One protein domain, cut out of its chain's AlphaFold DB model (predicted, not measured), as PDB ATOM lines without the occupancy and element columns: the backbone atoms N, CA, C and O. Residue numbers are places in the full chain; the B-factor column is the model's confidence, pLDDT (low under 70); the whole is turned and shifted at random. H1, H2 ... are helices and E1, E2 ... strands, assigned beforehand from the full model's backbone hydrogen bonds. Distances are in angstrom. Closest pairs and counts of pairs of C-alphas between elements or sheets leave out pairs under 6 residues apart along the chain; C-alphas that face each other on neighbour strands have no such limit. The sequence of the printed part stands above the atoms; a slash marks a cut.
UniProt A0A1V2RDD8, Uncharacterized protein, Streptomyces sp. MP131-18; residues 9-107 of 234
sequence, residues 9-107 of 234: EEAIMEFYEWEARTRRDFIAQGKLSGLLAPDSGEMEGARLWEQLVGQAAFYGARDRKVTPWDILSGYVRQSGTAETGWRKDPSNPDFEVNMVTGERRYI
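What this domain is: This is residues 9 to 107 of the 234 residues of an uncharacterized protein of Streptomyces sp. MP131-18 (UniProt A0A1V2RDD8). Four helices cross one another in a cluster, and a small three-stranded sheet makes a second lobe at the other end of the long axis. In the cluster, the longest helix, H3, has H1, H2 and H4 packed on it, while the sheet has no helix on it. The printed part has 99 residues, with four named helices and three named strands in the order H1 H2 H3 H4 E1 E2 E3. The sheet's order is E1 E2 E3, all antiparallel, and the class is mixed, helices and strands. The whole is compact by its radius of gyration of the C-alphas, 14.3 A, yet elongated in outline, with spans of 43 by 27 by 21 A.

How they stand to each other: H1, residues 9 to 17, touches H3, residues 42 to 60, at a steep tilt of 53 degrees, opposite ways; H3 does so with residues 46 to 53 alone, and the closest C-alphas, of Ile 12 and Ala 46, are 5.4 A apart. H2, residues 20 to 32, is close to H1 but not clearly touching. H2 touches residues 42 to 48 of H3, about perpendicular at 76 degrees, with the closest C-alphas, of Ile 27 and Gly 45, 5.2 A apart. H4, residues 68 to 78, touches residues 49 to 56 of H3, about perpendicular at 80 degrees; the closest C-alphas, of Leu 52 and Pro 68, are 4.7 A apart. Residues 29 to 32 of H2 touch H4 at a tilt of 35.5 degrees, only just steep, the same way, and the closest C-alphas, of Leu 32 and Val 76, are 6.2 A apart. In H1, H2, H3 and H4 every O i to N i+4 pair is within hydrogen-bond range. E1, residues 86 to 89, E2, residues 92 to 98, and E3, residues 104 to 106, form a meander, each strand the antiparallel neighbour of the one before, with hairpins E1 and E2, and E2 and E3. N 87 and O 97 are 2.8 A apart, and N 96 and O 105 are 2.9 A apart, both within hydrogen-bond range. H1, H2, H3 and H4 are not on the sheet.

Where its parts are: H1 begins at C-alpha 9, (249.142, 354.238, 176.980), and is 12.6 A long. H2 is 18.5 A, H3 26.3 A and H4 15.6 A long. H3 ends at C-alpha 60, (243.776, 349.087, 160.415). E2, the longest strand, is 14.0 A long; E1 is 9.3 A and E3 7.0 A. E3 ends at C-alpha 106, (253.925, 383.837, 148.887).

The domain as a whole: The two C-alphas farthest apart, of Ala 61 and Asp 94, are 44.2 A apart. The printed part has no cut and no long link. The mean pLDDT of the printed part is 78.4; residues 76 to 85, 90 and 99 to 102 are under 70.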
ATOM      1  N   GLU A   9     248.080 353.767 176.088       70.69
ATOM      2  CA  GLU A   9     249.142 354.238 176.980       70.69
ATOM      3  C   GLU A   9     250.436 354.585 176.225       70.69
ATOM      4  O   GLU A   9     251.037 355.633 176.463       70.69
ATOM      5  N   GLU A  10     250.835 353.764 175.251       77.81
ATOM      6  CA  GLU A  10     251.988 354.056 174.395       77.81
ATOM      7  C   GLU A  10     251.732 355.269 173.481       77.81
ATOM      8  O   GLU A  10     252.653 356.039 173.225       77.81
ATOM      9  N   ALA A  11     250.487 355.493 173.043       78.44
ATOM     10  CA  ALA A  11     250.112 356.665 172.253       78.44
ATOM     11  C   ALA A  11     250.261 357.962 173.063       78.44
ATOM     12  O   ALA A  11     250.800 358.950 172.568       78.44
ATOM     13  N   ILE A  12     249.829 357.962 174.327       80.75
ATOM     14  CA  ILE A  12     250.011 359.113 175.223       80.75
ATOM     15  C   ILE A  12     251.503 359.410 175.418       80.75
ATOM     16  O   ILE A  12     251.909 360.570 175.351       80.75
ATOM     17  N   MET A  13     252.324 358.379 175.629       83.50
ATOM     18  CA  MET A  13     253.775 358.540 175.761       83.50
ATOM     19  C   MET A  13     254.404 359.103 174.481       83.50
ATOM     20  O   MET A  13     255.164 360.066 174.554       83.50
ATOM     21  N   GLU A  14     254.010 358.591 173.313       85.81
ATOM     22  CA  GLU A  14     254.453 359.090 172.006       85.81
ATOM     23  C   GLU A  14     254.159 360.589 171.835       85.81
ATOM     24  O   GLU A  14     255.023 361.351 171.400       85.81
ATOM     25  N   PHE A  15     252.970 361.048 172.242       88.62
ATOM     26  CA  PHE A  15     252.609 362.465 172.177       88.62
ATOM     27  C   PHE A  15     253.572 363.352 172.984       88.62
ATOM     28  O   PHE A  15     253.973 364.429 172.529       88.62
ATOM     29  N   TYR A  16     253.975 362.914 174.178       89.50
ATOM     30  CA  TYR A  16     254.925 363.656 175.013       89.50
ATOM     31  C   TYR A  16     256.374 363.556 174.522       89.50
ATOM     32  O   TYR A  16     257.158 364.472 174.777       89.50
ATOM     33  N   GLU A  17     256.716 362.513 173.770       91.44
ATOM     34  CA  GLU A  17     258.024 362.365 173.121       91.44
ATOM     35  C   GLU A  17     258.198 363.272 171.894       91.44
ATOM     36  O   GLU A  17     259.327 363.538 171.479       91.44
ATOM     37  N   TRP A  18     257.109 363.794 171.326       85.69
ATOM     38  CA  TRP A  18     257.187 364.726 170.203       85.69
ATOM     39  C   TRP A  18     257.920 366.028 170.546       85.69
ATOM     40  O   TRP A  18     258.043 366.455 171.696       85.69
ATOM     41  N   GLU A  19     258.359 366.741 169.514       84.94
ATOM     42  CA  GLU A  19     258.836 368.106 169.691       84.94
ATOM     43  C   GLU A  19     257.697 369.036 170.140       84.94
ATOM     44  O   GLU A  19     256.538 368.904 169.734       84.94
ATOM     45  N   ALA A  20     258.035 370.051 170.941       79.38
ATOM     46  CA  ALA A  20     257.061 371.008 171.471       79.38
ATOM     47  C   ALA A  20     256.300 371.781 170.378       79.38
ATOM     48  O   ALA A  20     255.224 372.317 170.642       79.38
ATOM     49  N   ARG A  21     256.865 371.891 169.169       74.94
ATOM     50  CA  ARG A  21     256.186 372.476 168.007       74.94
ATOM     51  C   ARG A  21     255.104 371.533 167.482       74.94
ATOM     52  O   ARG A  21     253.952 371.937 167.401       74.94
ATOM     53  N   THR A  22     255.451 370.273 167.242       78.06
ATOM     54  CA  THR A  22     254.533 369.239 166.747       78.06
ATOM     55  C   THR A  22     253.326 369.052 167.665       78.06
ATOM     56  O   THR A  22     252.194 369.018 167.186       78.06
ATOM     57  N   ARG A  23     253.529 369.028 168.992       87.50
ATOM     58  CA  ARG A  23     252.413 368.999 169.958       87.50
ATOM     59  C   ARG A  23     251.494 370.211 169.838       87.50
ATOM     60  O   ARG A  23     250.273 370.063 169.834       87.50
ATOM     61  N   ARG A  24     252.068 371.416 169.745       82.19
ATOM     62  CA  ARG A  24     251.298 372.662 169.606       82.19
ATOM     63  C   ARG A  24     250.484 372.680 168.317       82.19
ATOM     64  O   ARG A  24     249.312 373.048 168.357       82.19
ATOM     65  N   ASP A  25     251.079 372.236 167.216       80.06
ATOM     66  CA  ASP A  25     250.420 372.165 165.913       80.06
ATOM     67  C   ASP A  25     249.274 371.140 165.927       80.06
ATOM     68  O   ASP A  25     248.173 371.442 165.466       80.06
ATOM     69  N   PHE A  26     249.478 369.977 166.557       85.56
ATOM     70  CA  PHE A  26     248.427 368.975 166.756       85.56
ATOM     71  C   PHE A  26     247.241 369.526 167.566       85.56
ATOM     72  O   PHE A  26     246.092 369.427 167.137       85.56
ATOM     73  N   ILE A  27     247.503 370.162 168.714       86.50
ATOM     74  CA  ILE A  27     246.455 370.770 169.552       86.50
ATOM     75  C   ILE A  27     245.708 371.856 168.772       86.50
ATOM     76  O   ILE A  27     244.484 371.951 168.853       86.50
ATOM     77  N   ALA A  28     246.421 372.670 167.991       80.88
ATOM     78  CA  ALA A  28     245.806 373.693 167.154       80.88
ATOM     79  C   ALA A  28     244.862 373.083 166.105       80.88
ATOM     80  O   ALA A  28     243.756 373.590 165.917       80.88
ATOM     81  N   GLN A  29     245.248 371.975 165.467       78.06
ATOM     82  CA  GLN A  29     244.374 371.239 164.548       78.06
ATOM     83  C   GLN A  29     243.168 370.614 165.265       78.06
ATOM     84  O   GLN A  29     242.041 370.717 164.774       78.06
ATOM     85  N   GLY A  30     243.363 370.055 166.462       83.00
ATOM     86  CA  GLY A  30     242.278 369.568 167.319       83.00
ATOM     87  C   GLY A  30     241.251 370.659 167.632       83.00
ATOM     88  O   GLY A  30     240.051 370.438 167.490       83.00
ATOM     89  N   LYS A  31     241.702 371.878 167.946       83.00
ATOM     90  CA  LYS A  31     240.815 373.034 168.166       83.00
ATOM     91  C   LYS A  31     240.072 373.441 166.899       83.00
ATOM     92  O   LYS A  31     238.887 373.748 166.940       83.00
ATOM     93  N   LEU A  32     240.764 373.425 165.763       71.44
ATOM     94  CA  LEU A  32     240.187 373.820 164.478       71.44
ATOM     95  C   LEU A  32     239.105 372.869 163.987       71.44
ATOM     96  O   LEU A  32     238.081 373.324 163.483       71.44
ATOM     97  N   SER A  33     239.324 371.570 164.175       77.69
ATOM     98  CA  SER A  33     238.336 370.530 163.877       77.69
ATOM     99  C   SER A  33     237.103 370.570 164.788       77.69
ATOM    100  O   SER A  33     236.142 369.845 164.547       77.69
ATOM    101  N   GLY A  34     237.125 371.390 165.846       81.31
ATOM    102  CA  GLY A  34     236.095 371.415 166.882       81.31
ATOM    103  C   GLY A  34     236.165 370.237 167.860       81.31
ATOM    104  O   GLY A  34     235.286 370.111 168.706       81.31
ATOM    105  N   LEU A  35     237.195 369.385 167.766       85.12
ATOM    106  CA  LEU A  35     237.409 368.254 168.675       85.12
ATOM    107  C   LEU A  35     238.019 368.681 170.020       85.12
ATOM    108  O   LEU A  35     237.876 367.963 171.006       85.12
ATOM    109  N   LEU A  36     238.678 369.843 170.073       86.44
ATOM    110  CA  LEU A  36     239.186 370.455 171.304       86.44
ATOM    111  C   LEU A  36     238.559 371.829 171.543       86.44
ATOM    112  O   LEU A  36     238.312 372.587 170.603       86.44
ATOM    113  N   ALA A  37     238.375 372.181 172.815       84.06
ATOM    114  CA  ALA A  37     237.934 373.512 173.205       84.06
ATOM    115  C   ALA A  37     239.065 374.550 173.009       84.06
ATOM    116  O   ALA A  37     240.250 374.202 173.058       84.06
ATOM    117  N   PRO A  38     238.750 375.843 172.803       77.00
ATOM    118  CA  PRO A  38     239.762 376.877 172.556       77.00
ATOM    119  C   PRO A  38     240.820 377.013 173.662       77.00
ATOM    120  O   PRO A  38     241.969 377.360 173.377       77.00
ATOM    121  N   ASP A  39     240.459 376.700 174.903       83.94
ATOM    122  CA  ASP A  39     241.294 376.724 176.107       83.94
ATOM    123  C   ASP A  39     242.003 375.388 176.402       83.94
ATOM    124  O   ASP A  39     242.842 375.331 177.294       83.94
ATOM    125  N   SER A  40     241.740 374.335 175.620       83.31
ATOM    126  CA  SER A  40     242.375 373.021 175.784       83.31
ATOM    127  C   SER A  40     243.903 373.091 175.655       83.31
ATOM    128  O   SER A  40     244.437 373.777 174.773       83.31
ATOM    129  N   GLY A  41     244.606 372.372 176.529       87.19
ATOM    130  CA  GLY A  41     246.061 372.332 176.618       87.19
ATOM    131  C   GLY A  41     246.653 370.999 176.158       87.19
ATOM    132  O   GLY A  41     246.049 370.245 175.395       87.19
ATOM    133  N   GLU A  42     247.877 370.713 176.607       88.25
ATOM    134  CA  GLU A  42     248.605 369.502 176.206       88.25
ATOM    135  C   GLU A  42     247.950 368.209 176.698       88.25
ATOM    136  O   GLU A  42     247.995 367.206 175.995       88.25
ATOM    137  N   MET A  43     247.307 368.228 177.869       90.31
ATOM    138  CA  MET A  43     246.635 367.048 178.419       90.31
ATOM    139  C   MET A  43     245.426 366.637 177.569       90.31
ATOM    140  O   MET A  43     245.232 365.457 177.280       90.31
ATOM    141  N   GLU A  44     244.618 367.605 177.135       91.62
ATOM    142  CA  GLU A  44     243.501 367.364 176.223       91.62
ATOM    143  C   GLU A  44     244.001 366.951 174.831       91.62
ATOM    144  O   GLU A  44     243.406 366.077 174.202       91.62
ATOM    145  N   GLY A  45     245.131 367.511 174.384       90.75
ATOM    146  CA  GLY A  45     245.836 367.074 173.178       90.75
ATOM    147  C   GLY A  45     246.242 365.599 173.229       90.75
ATOM    148  O   GLY A  45     245.920 364.848 172.313       90.75
ATOM    149  N   ALA A  46     246.874 365.155 174.316       90.81
ATOM    150  CA  ALA A  46     247.288 363.763 174.486       90.81
ATOM    151  C   ALA A  46     246.095 362.791 174.455       90.81
ATOM    152  O   ALA A  46     246.156 361.746 173.810       90.81
ATOM    153  N   ARG A  47     244.973 363.164 175.088       90.69
ATOM    154  CA  ARG A  47     243.731 362.371 175.053       90.69
ATOM    155  C   ARG A  47     243.116 362.307 173.661       90.69
ATOM    156  O   ARG A  47     242.629 361.254 173.257       90.69
ATOM    157  N   LEU A  48     243.132 363.413 172.917       92.12
ATOM    158  CA  LEU A  48     242.682 363.402 171.527       92.12
ATOM    159  C   LEU A  48     243.572 362.484 170.677       92.12
ATOM    160  O   LEU A  48     243.058 361.712 169.872       92.12
ATOM    161  N   TRP A  49     244.891 362.536 170.865       92.50
ATOM    162  CA  TRP A  49     245.822 361.661 170.156       92.50
ATOM    163  C   TRP A  49     245.546 360.180 170.432       92.50
ATOM    164  O   TRP A  49     245.396 359.403 169.490       92.50
ATOM    165  N   GLU A  50     245.370 359.806 171.700       90.50
ATOM    166  CA  GLU A  50     244.974 358.452 172.101       90.50
ATOM    167  C   GLU A  50     243.697 357.988 171.377       90.50
ATOM    168  O   GLU A  50     243.652 356.893 170.808       90.50
ATOM    169  N   GLN A  51     242.664 358.837 171.339       89.44
ATOM    170  CA  GLN A  51     241.407 358.530 170.655       89.44
ATOM    171  C   GLN A  51     241.609 358.288 169.155       89.44
ATOM    172  O   GLN A  51     241.056 357.332 168.603       89.44
ATOM    173  N   LEU A  52     242.405 359.125 168.490       89.94
ATOM    174  CA  LEU A  52     242.682 358.994 167.060       89.94
ATOM    175  C   LEU A  52     243.531 357.754 166.752       89.94
ATOM    176  O   LEU A  52     243.278 357.092 165.746       89.94
ATOM    177  N   VAL A  53     244.482 357.394 167.620       89.31
ATOM    178  CA  VAL A  53     245.244 356.136 167.523       89.31
ATOM    179  C   VAL A  53     244.327 354.926 167.658       89.31
ATOM    180  O   VAL A  53     244.391 354.019 166.827       89.31
ATOM    181  N   GLY A  54     243.402 354.936 168.622       86.38
ATOM    182  CA  GLY A  54     242.401 353.878 168.767       86.38
ATOM    183  C   GLY A  54     241.500 353.731 167.533       86.38
ATOM    184  O   GLY A  54     241.243 352.618 167.068       86.38
ATOM    185  N   GLN A  55     241.059 354.849 166.947       85.75
ATOM    186  CA  GLN A  55     240.268 354.835 165.713       85.75
ATOM    187  C   GLN A  55     241.085 354.339 164.511       85.75
ATOM    188  O   GLN A  55     240.606 353.498 163.748       85.75
ATOM    189  N   ALA A  56     242.328 354.799 164.359       82.00
ATOM    190  CA  ALA A  56     243.240 354.334 163.316       82.00
ATOM    191  C   ALA A  56     243.491 352.823 163.423       82.00
ATOM    192  O   ALA A  56     243.444 352.119 162.413       82.00
ATOM    193  N   ALA A  57     243.643 352.297 164.643       82.44
ATOM    194  CA  ALA A  57     243.780 350.865 164.887       82.44
ATOM    195  C   ALA A  57     242.556 350.058 164.431       82.44
ATOM    196  O   ALA A  57     242.684 348.995 163.820       82.44
ATOM    197  N   PHE A  58     241.356 350.593 164.648       80.56
ATOM    198  CA  PHE A  58     240.111 349.977 164.191       80.56
ATOM    199  C   PHE A  58     239.964 349.949 162.658       80.56
ATOM    200  O   PHE A  58     239.413 348.986 162.110       80.56
ATOM    201  N   TYR A  59     240.434 350.983 161.954       79.69
ATOM    202  CA  TYR A  59     240.492 350.992 160.484       79.69
ATOM    203  C   TYR A  59     241.548 350.028 159.954       79.69
ATOM    204  O   TYR A  59     241.304 349.282 159.004       79.69
ATOM    205  N   GLY A  60     242.681 350.000 160.635       74.56
ATOM    206  CA  GLY A  60     243.776 349.087 160.415       74.56
ATOM    207  C   GLY A  60     243.410 347.611 160.455       74.56
ATOM    208  O   GLY A  60     243.750 346.862 159.544       74.56
ATOM    209  N   ALA A  61     242.618 347.213 161.452       77.44
ATOM    210  CA  ALA A  61     242.062 345.864 161.572       77.44
ATOM    211  C   ALA A  61     241.113 345.467 160.417       77.44
ATOM    212  O   ALA A  61     240.678 344.321 160.344       77.44
ATOM    213  N   ARG A  62     240.760 346.406 159.528       78.00
ATOM    214  CA  ARG A  62     239.935 346.200 158.325       78.00
ATOM    215  C   ARG A  62     240.710 346.458 157.030       78.00
ATOM    216  O   ARG A  62     240.116 346.893 156.044       78.00
ATOM    217  N   ASP A  63     242.026 346.265 157.060       78.31
ATOM    218  CA  ASP A  63     242.946 346.485 155.937       78.31
ATOM    219  C   ASP A  63     242.926 347.916 155.366       78.31
ATOM    220  O   ASP A  63     243.358 348.163 154.237       78.31
ATOM    221  N   ARG A  64     242.449 348.904 156.140       72.62
ATOM    222  CA  ARG A  64     242.499 350.317 155.749       72.62
ATOM    223  C   ARG A  64     243.686 351.004 156.408       72.62
ATOM    224  O   ARG A  64     243.774 351.094 157.628       72.62
ATOM    225  N   LYS A  65     244.572 351.551 155.579       75.38
ATOM    226  CA  LYS A  65     245.742 352.328 156.008       75.38
ATOM    227  C   LYS A  65     245.338 353.773 156.276       75.38
ATOM    228  O   LYS A  65     245.527 354.633 155.423       75.38
ATOM    229  N   VAL A  66     244.719 354.008 157.425       75.62
ATOM    230  CA  VAL A  66     244.339 355.348 157.883       75.62
ATOM    231  C   VAL A  66     245.171 355.673 159.112       75.62
ATOM    232  O   VAL A  66     245.157 354.910 160.076       75.62
ATOM    233  N   THR A  67     245.907 356.780 159.076       82.88
ATOM    234  CA  THR A  67     246.677 357.251 160.229       82.88
ATOM    235  C   THR A  67     245.818 358.139 161.135       82.88
ATOM    236  O   THR A  67     244.826 358.716 160.682       82.88
ATOM    237  N   PRO A  68     246.192 358.310 162.412       82.75
ATOM    238  CA  PRO A  68     245.514 359.245 163.315       82.75
ATOM    239  C   PRO A  68     245.433 360.678 162.755       82.75
ATOM    240  O   PRO A  68     244.419 361.358 162.907       82.75
ATOM    241  N   TRP A  69     246.476 361.114 162.042       80.56
ATOM    242  CA  TRP A  69     246.521 362.411 161.366       80.56
ATOM    243  C   TRP A  69     245.536 362.503 160.198       80.56
ATOM    244  O   TRP A  69     244.883 363.534 160.033       80.56
ATOM    245  N   ASP A  70     245.364 361.426 159.429       78.88
ATOM    246  CA  ASP A  70     244.376 361.386 158.344       78.88
ATOM    247  C   ASP A  70     242.959 361.575 158.890       78.88
ATOM    248  O   ASP A  70     242.166 362.326 158.318       78.88
ATOM    249  N   ILE A  71     242.661 360.950 160.032       82.19
ATOM    250  CA  ILE A  71     241.372 361.077 160.718       82.19
ATOM    251  C   ILE A  71     241.155 362.522 161.174       82.19
ATOM    252  O   ILE A  71     240.130 363.117 160.840       82.19
ATOM    253  N   LEU A  72     242.132 363.115 161.869       82.19
ATOM    254  CA  LEU A  72     242.064 364.512 162.312       82.19
ATOM    255  C   LEU A  72     241.859 365.472 161.136       82.19
ATOM    256  O   LEU A  72     240.994 366.346 161.188       82.19
ATOM    257  N   SER A  73     242.600 365.271 160.047       74.56
ATOM    258  CA  SER A  73     242.464 366.075 158.831       74.56
ATOM    259  C   SER A  73     241.067 365.952 158.209       74.56
ATOM    260  O   SER A  73     240.528 366.935 157.699       74.56
ATOM    261  N   GLY A  74     240.439 364.773 158.298       75.50
ATOM    262  CA  GLY A  74     239.058 364.543 157.882       75.50
ATOM    263  C   GLY A  74     238.062 365.387 158.676       75.50
ATOM    264  O   GLY A  74     237.184 366.010 158.080       75.50
ATOM    265  N   TYR A  75     238.244 365.487 159.996       75.94
ATOM    266  CA  TYR A  75     237.412 366.339 160.849       75.94
ATOM    267  C   TYR A  75     237.619 367.832 160.577       75.94
ATOM    268  O   TYR A  75     236.639 368.565 160.492       75.94
ATOM    269  N   VAL A  76     238.858 368.283 160.349       67.50
ATOM    270  CA  VAL A  76     239.145 369.675 159.941       67.50
ATOM    271  C   VAL A  76     238.464 370.024 158.611       67.50
ATOM    272  O   VAL A  76     237.951 371.127 158.443       67.50
ATOM    273  N   ARG A  77     238.417 369.085 157.656       65.62
ATOM    274  CA  ARG A  77     237.700 369.275 156.380       65.62
ATOM    275  C   ARG A  77     236.181 369.332 156.571       65.62
ATOM    276  O   ARG A  77     235.509 370.063 155.851       65.62
ATOM    277  N   GLN A  78     235.643 368.566 157.520       65.75
ATOM    278  CA  GLN A  78     234.206 368.484 157.792       65.75
ATOM    279  C   GLN A  78     233.680 369.661 158.629       65.75
ATOM    280  O   GLN A  78     232.518 370.035 158.478       65.75
ATOM    281  N   SER A  79     234.511 370.266 159.485       59.22
ATOM    282  CA  SER A  79     234.108 371.355 160.386       59.22
ATOM    283  C   SER A  79     233.871 372.698 159.685       59.22
ATOM    284  O   SER A  79     233.400 373.636 160.324       59.22
ATOM    285  N   GLY A  80     234.177 372.827 158.387       52.72
ATOM    286  CA  GLY A  80     233.899 374.032 157.589       52.72
ATOM    287  C   GLY A  80     234.642 375.302 158.039       52.72
ATOM    288  O   GLY A  80     234.475 376.362 157.442       52.72
ATOM    289  N   THR A  81     235.493 375.219 159.063       50.03
ATOM    290  CA  THR A  81     236.227 376.329 159.687       50.03
ATOM    291  C   THR A  81     237.574 376.594 159.011       50.03
ATOM    292  O   THR A  81     238.610 376.670 159.666       50.03
ATOM    293  N   ALA A  82     237.559 376.749 157.689       48.25
ATOM    294  CA  ALA A  82     238.474 377.591 156.915       48.25
ATOM    295  C   ALA A  82     238.099 377.438 155.442       48.25
ATOM    296  O   ALA A  82     238.304 376.370 154.875       48.25
ATOM    297  N   GLU A  83     237.637 378.500 154.787       47.84
ATOM    298  CA  GLU A  83     237.339 378.464 153.350       47.84
ATOM    299  C   GLU A  83     238.529 378.040 152.470       47.84
ATOM    300  O   GLU A  83     238.317 377.748 151.301       47.84
ATOM    301  N   THR A  84     239.766 377.926 152.978       54.66
ATOM    302  CA  THR A  84     240.876 377.372 152.176       54.66
ATOM    303  C   THR A  84     241.992 376.635 152.948       54.66
ATOM    304  O   THR A  84     242.914 376.118 152.323       54.66
ATOM    305  N   GLY A  85     241.960 376.556 154.286       65.62
ATOM    306  CA  GLY A  85     243.032 375.924 155.079       65.62
ATOM    307  C   GLY A  85     244.359 376.701 155.146       65.62
ATOM    308  O   GLY A  85     245.271 376.260 155.839       65.62
ATOM    309  N   TRP A  86     244.482 377.859 154.494       72.88
ATOM    310  CA  TRP A  86     245.690 378.693 154.521       72.88
ATOM    311  C   TRP A  86     245.743 379.594 155.761       72.88
ATOM    312  O   TRP A  86     244.739 380.180 156.168       72.88
ATOM    313  N   ARG A  87     246.927 379.719 156.366       74.00
ATOM    314  CA  ARG A  87     247.224 380.626 157.484       74.00
ATOM    315  C   ARG A  87     248.539 381.346 157.252       74.00
ATOM    316  O   ARG A  87     249.474 380.738 156.748       74.00
ATOM    317  N   LYS A  88     248.644 382.604 157.682       78.31
ATOM    318  CA  LYS A  88     249.918 383.335 157.642       78.31
ATOM    319  C   LYS A  88     250.974 382.642 158.500       78.31
ATOM    320  O   LYS A  88     250.684 382.254 159.633       78.31
ATOM    321  N   ASP A  89     252.179 382.502 157.959       72.75
ATOM    322  CA  ASP A  89     253.322 381.933 158.665       72.75
ATOM    323  C   ASP A  89     253.762 382.901 159.785       72.75
ATOM    324  O   ASP A  89     254.105 384.053 159.503       72.75
ATOM    325  N   PRO A  90     253.771 382.474 161.063       68.44
ATOM    326  CA  PRO A  90     254.187 383.326 162.177       68.44
ATOM    327  C   PRO A  90     255.650 383.779 162.091       68.44
ATOM    328  O   PRO A  90     256.008 384.798 162.676       68.44
ATOM    329  N   SER A  91     256.501 383.013 161.401       70.25
ATOM    330  CA  SER A  91     257.921 383.329 161.216       70.25
ATOM    331  C   SER A  91     258.171 384.270 160.037       70.25
ATOM    332  O   SER A  91     259.202 384.940 159.997       70.25
ATOM    333  N   ASN A  92     257.229 384.348 159.090       75.12
ATOM    334  CA  ASN A  92     257.308 385.251 157.954       75.12
ATOM    335  C   ASN A  92     255.900 385.644 157.458       75.12
ATOM    336  O   ASN A  92     255.275 384.878 156.722       75.12
ATOM    337  N   PRO A  93     255.410 386.850 157.792       79.56
ATOM    338  CA  PRO A  93     254.048 387.275 157.463       79.56
ATOM    339  C   PRO A  93     253.788 387.435 155.957       79.56
ATOM    340  O   PRO A  93     252.626 387.564 155.565       79.56
ATOM    341  N   ASP A  94     254.839 387.410 155.128       83.94
ATOM    342  CA  ASP A  94     254.755 387.467 153.667       83.94
ATOM    343  C   ASP A  94     254.386 386.100 153.045       83.94
ATOM    344  O   ASP A  94     254.263 385.981 151.827       83.94
ATOM    345  N   PHE A  95     254.187 385.054 153.855       81.19
ATOM    346  CA  PHE A  95     253.790 383.725 153.393       81.19
ATOM    347  C   PHE A  95     252.535 383.217 154.092       81.19
ATOM    348  O   PHE A  95     252.298 383.479 155.270       81.19
ATOM    349  N   GLU A  96     251.771 382.408 153.368       83.25
ATOM    350  CA  GLU A  96     250.745 381.547 153.938       83.25
ATOM    351  C   GLU A  96     251.139 380.082 153.797       83.25
ATOM    352  O   GLU A  96     251.725 379.671 152.797       83.25
ATOM    353  N   VAL A  97     250.773 379.291 154.798       77.56
ATOM    354  CA  VAL A  97     250.923 377.844 154.830       77.56
ATOM    355  C   VAL A  97     249.539 377.222 154.893       77.56
ATOM    356  O   VAL A  97     248.704 377.604 155.716       77.56
ATOM    357  N   ASN A  98     249.292 376.258 154.021       77.56
ATOM    358  CA  ASN A  98     248.112 375.429 154.085       77.56
ATOM    359  C   ASN A  98     248.260 374.432 155.241       77.56
ATOM    360  O   ASN A  98     249.107 373.544 155.215       77.56
ATOM    361  N   MET A  99     247.411 374.559 156.252       65.06
ATOM    362  CA  MET A  99     247.407 373.717 157.450       65.06
ATOM    363  C   MET A  99     246.961 372.272 157.174       65.06
ATOM    364  O   MET A  99     247.056 371.434 158.068       65.06
ATOM    365  N   VAL A 100     246.455 371.987 155.968       62.59
ATOM    366  CA  VAL A 100     245.963 370.672 155.533       62.59
ATOM    367  C   VAL A 100     246.951 369.980 154.587       62.59
ATOM    368  O   VAL A 100     247.148 368.776 154.720       62.59
ATOM    369  N   THR A 101     247.557 370.702 153.636       63.41
ATOM    370  CA  THR A 101     248.497 370.128 152.644       63.41
ATOM    371  C   THR A 101     249.971 370.386 152.965       63.41
ATOM    372  O   THR A 101     250.837 369.726 152.401       63.41
ATOM    373  N   GLY A 102     250.277 371.332 153.858       64.38
ATOM    374  CA  GLY A 102     251.646 371.780 154.136       64.38
ATOM    375  C   GLY A 102     252.253 372.653 153.034       64.38
ATOM    376  O   GLY A 102     253.397 373.086 153.159       64.38
ATOM    377  N   GLU A 103     251.506 372.934 151.962       70.12
ATOM    378  CA  GLU A 103     251.949 373.819 150.888       70.12
ATOM    379  C   GLU A 103     252.141 375.243 151.410       70.12
ATOM    380  O   GLU A 103     251.373 375.728 152.240       70.12
ATOM    381  N   ARG A 104     253.167 375.927 150.906       78.19
ATOM    382  CA  ARG A 104     253.491 377.305 151.268       78.19
ATOM    383  C   ARG A 104     253.390 378.181 150.027       78.19
ATOM    384  O   ARG A 104     253.923 377.818 148.986       78.19
ATOM    385  N   ARG A 105     252.723 379.328 150.143       77.62
ATOM    386  CA  ARG A 105     252.580 380.306 149.060       77.62
ATOM    387  C   ARG A 105     252.997 381.685 149.528       77.62
ATOM    388  O   ARG A 105     252.755 382.053 150.681       77.62
ATOM    389  N   TYR A 106     253.612 382.440 148.635       82.00
ATOM    390  CA  TYR A 106     253.925 383.837 148.887       82.00
ATOM    391  C   TYR A 106     252.653 384.681 148.754       82.00
ATOM    392  O   TYR A 106     251.898 384.545 147.795       82.00
ATOM    393  N   ILE A 107     252.395 385.530 149.744       81.94
ATOM    394  CA  ILE A 107     251.299 386.513 149.747       81.94
ATOM    395  C   ILE A 107     251.811 387.939 149.979       81.94
ATOM    396  O   ILE A 107     251.021 388.871 150.138       81.94
TER     397      ILE A 107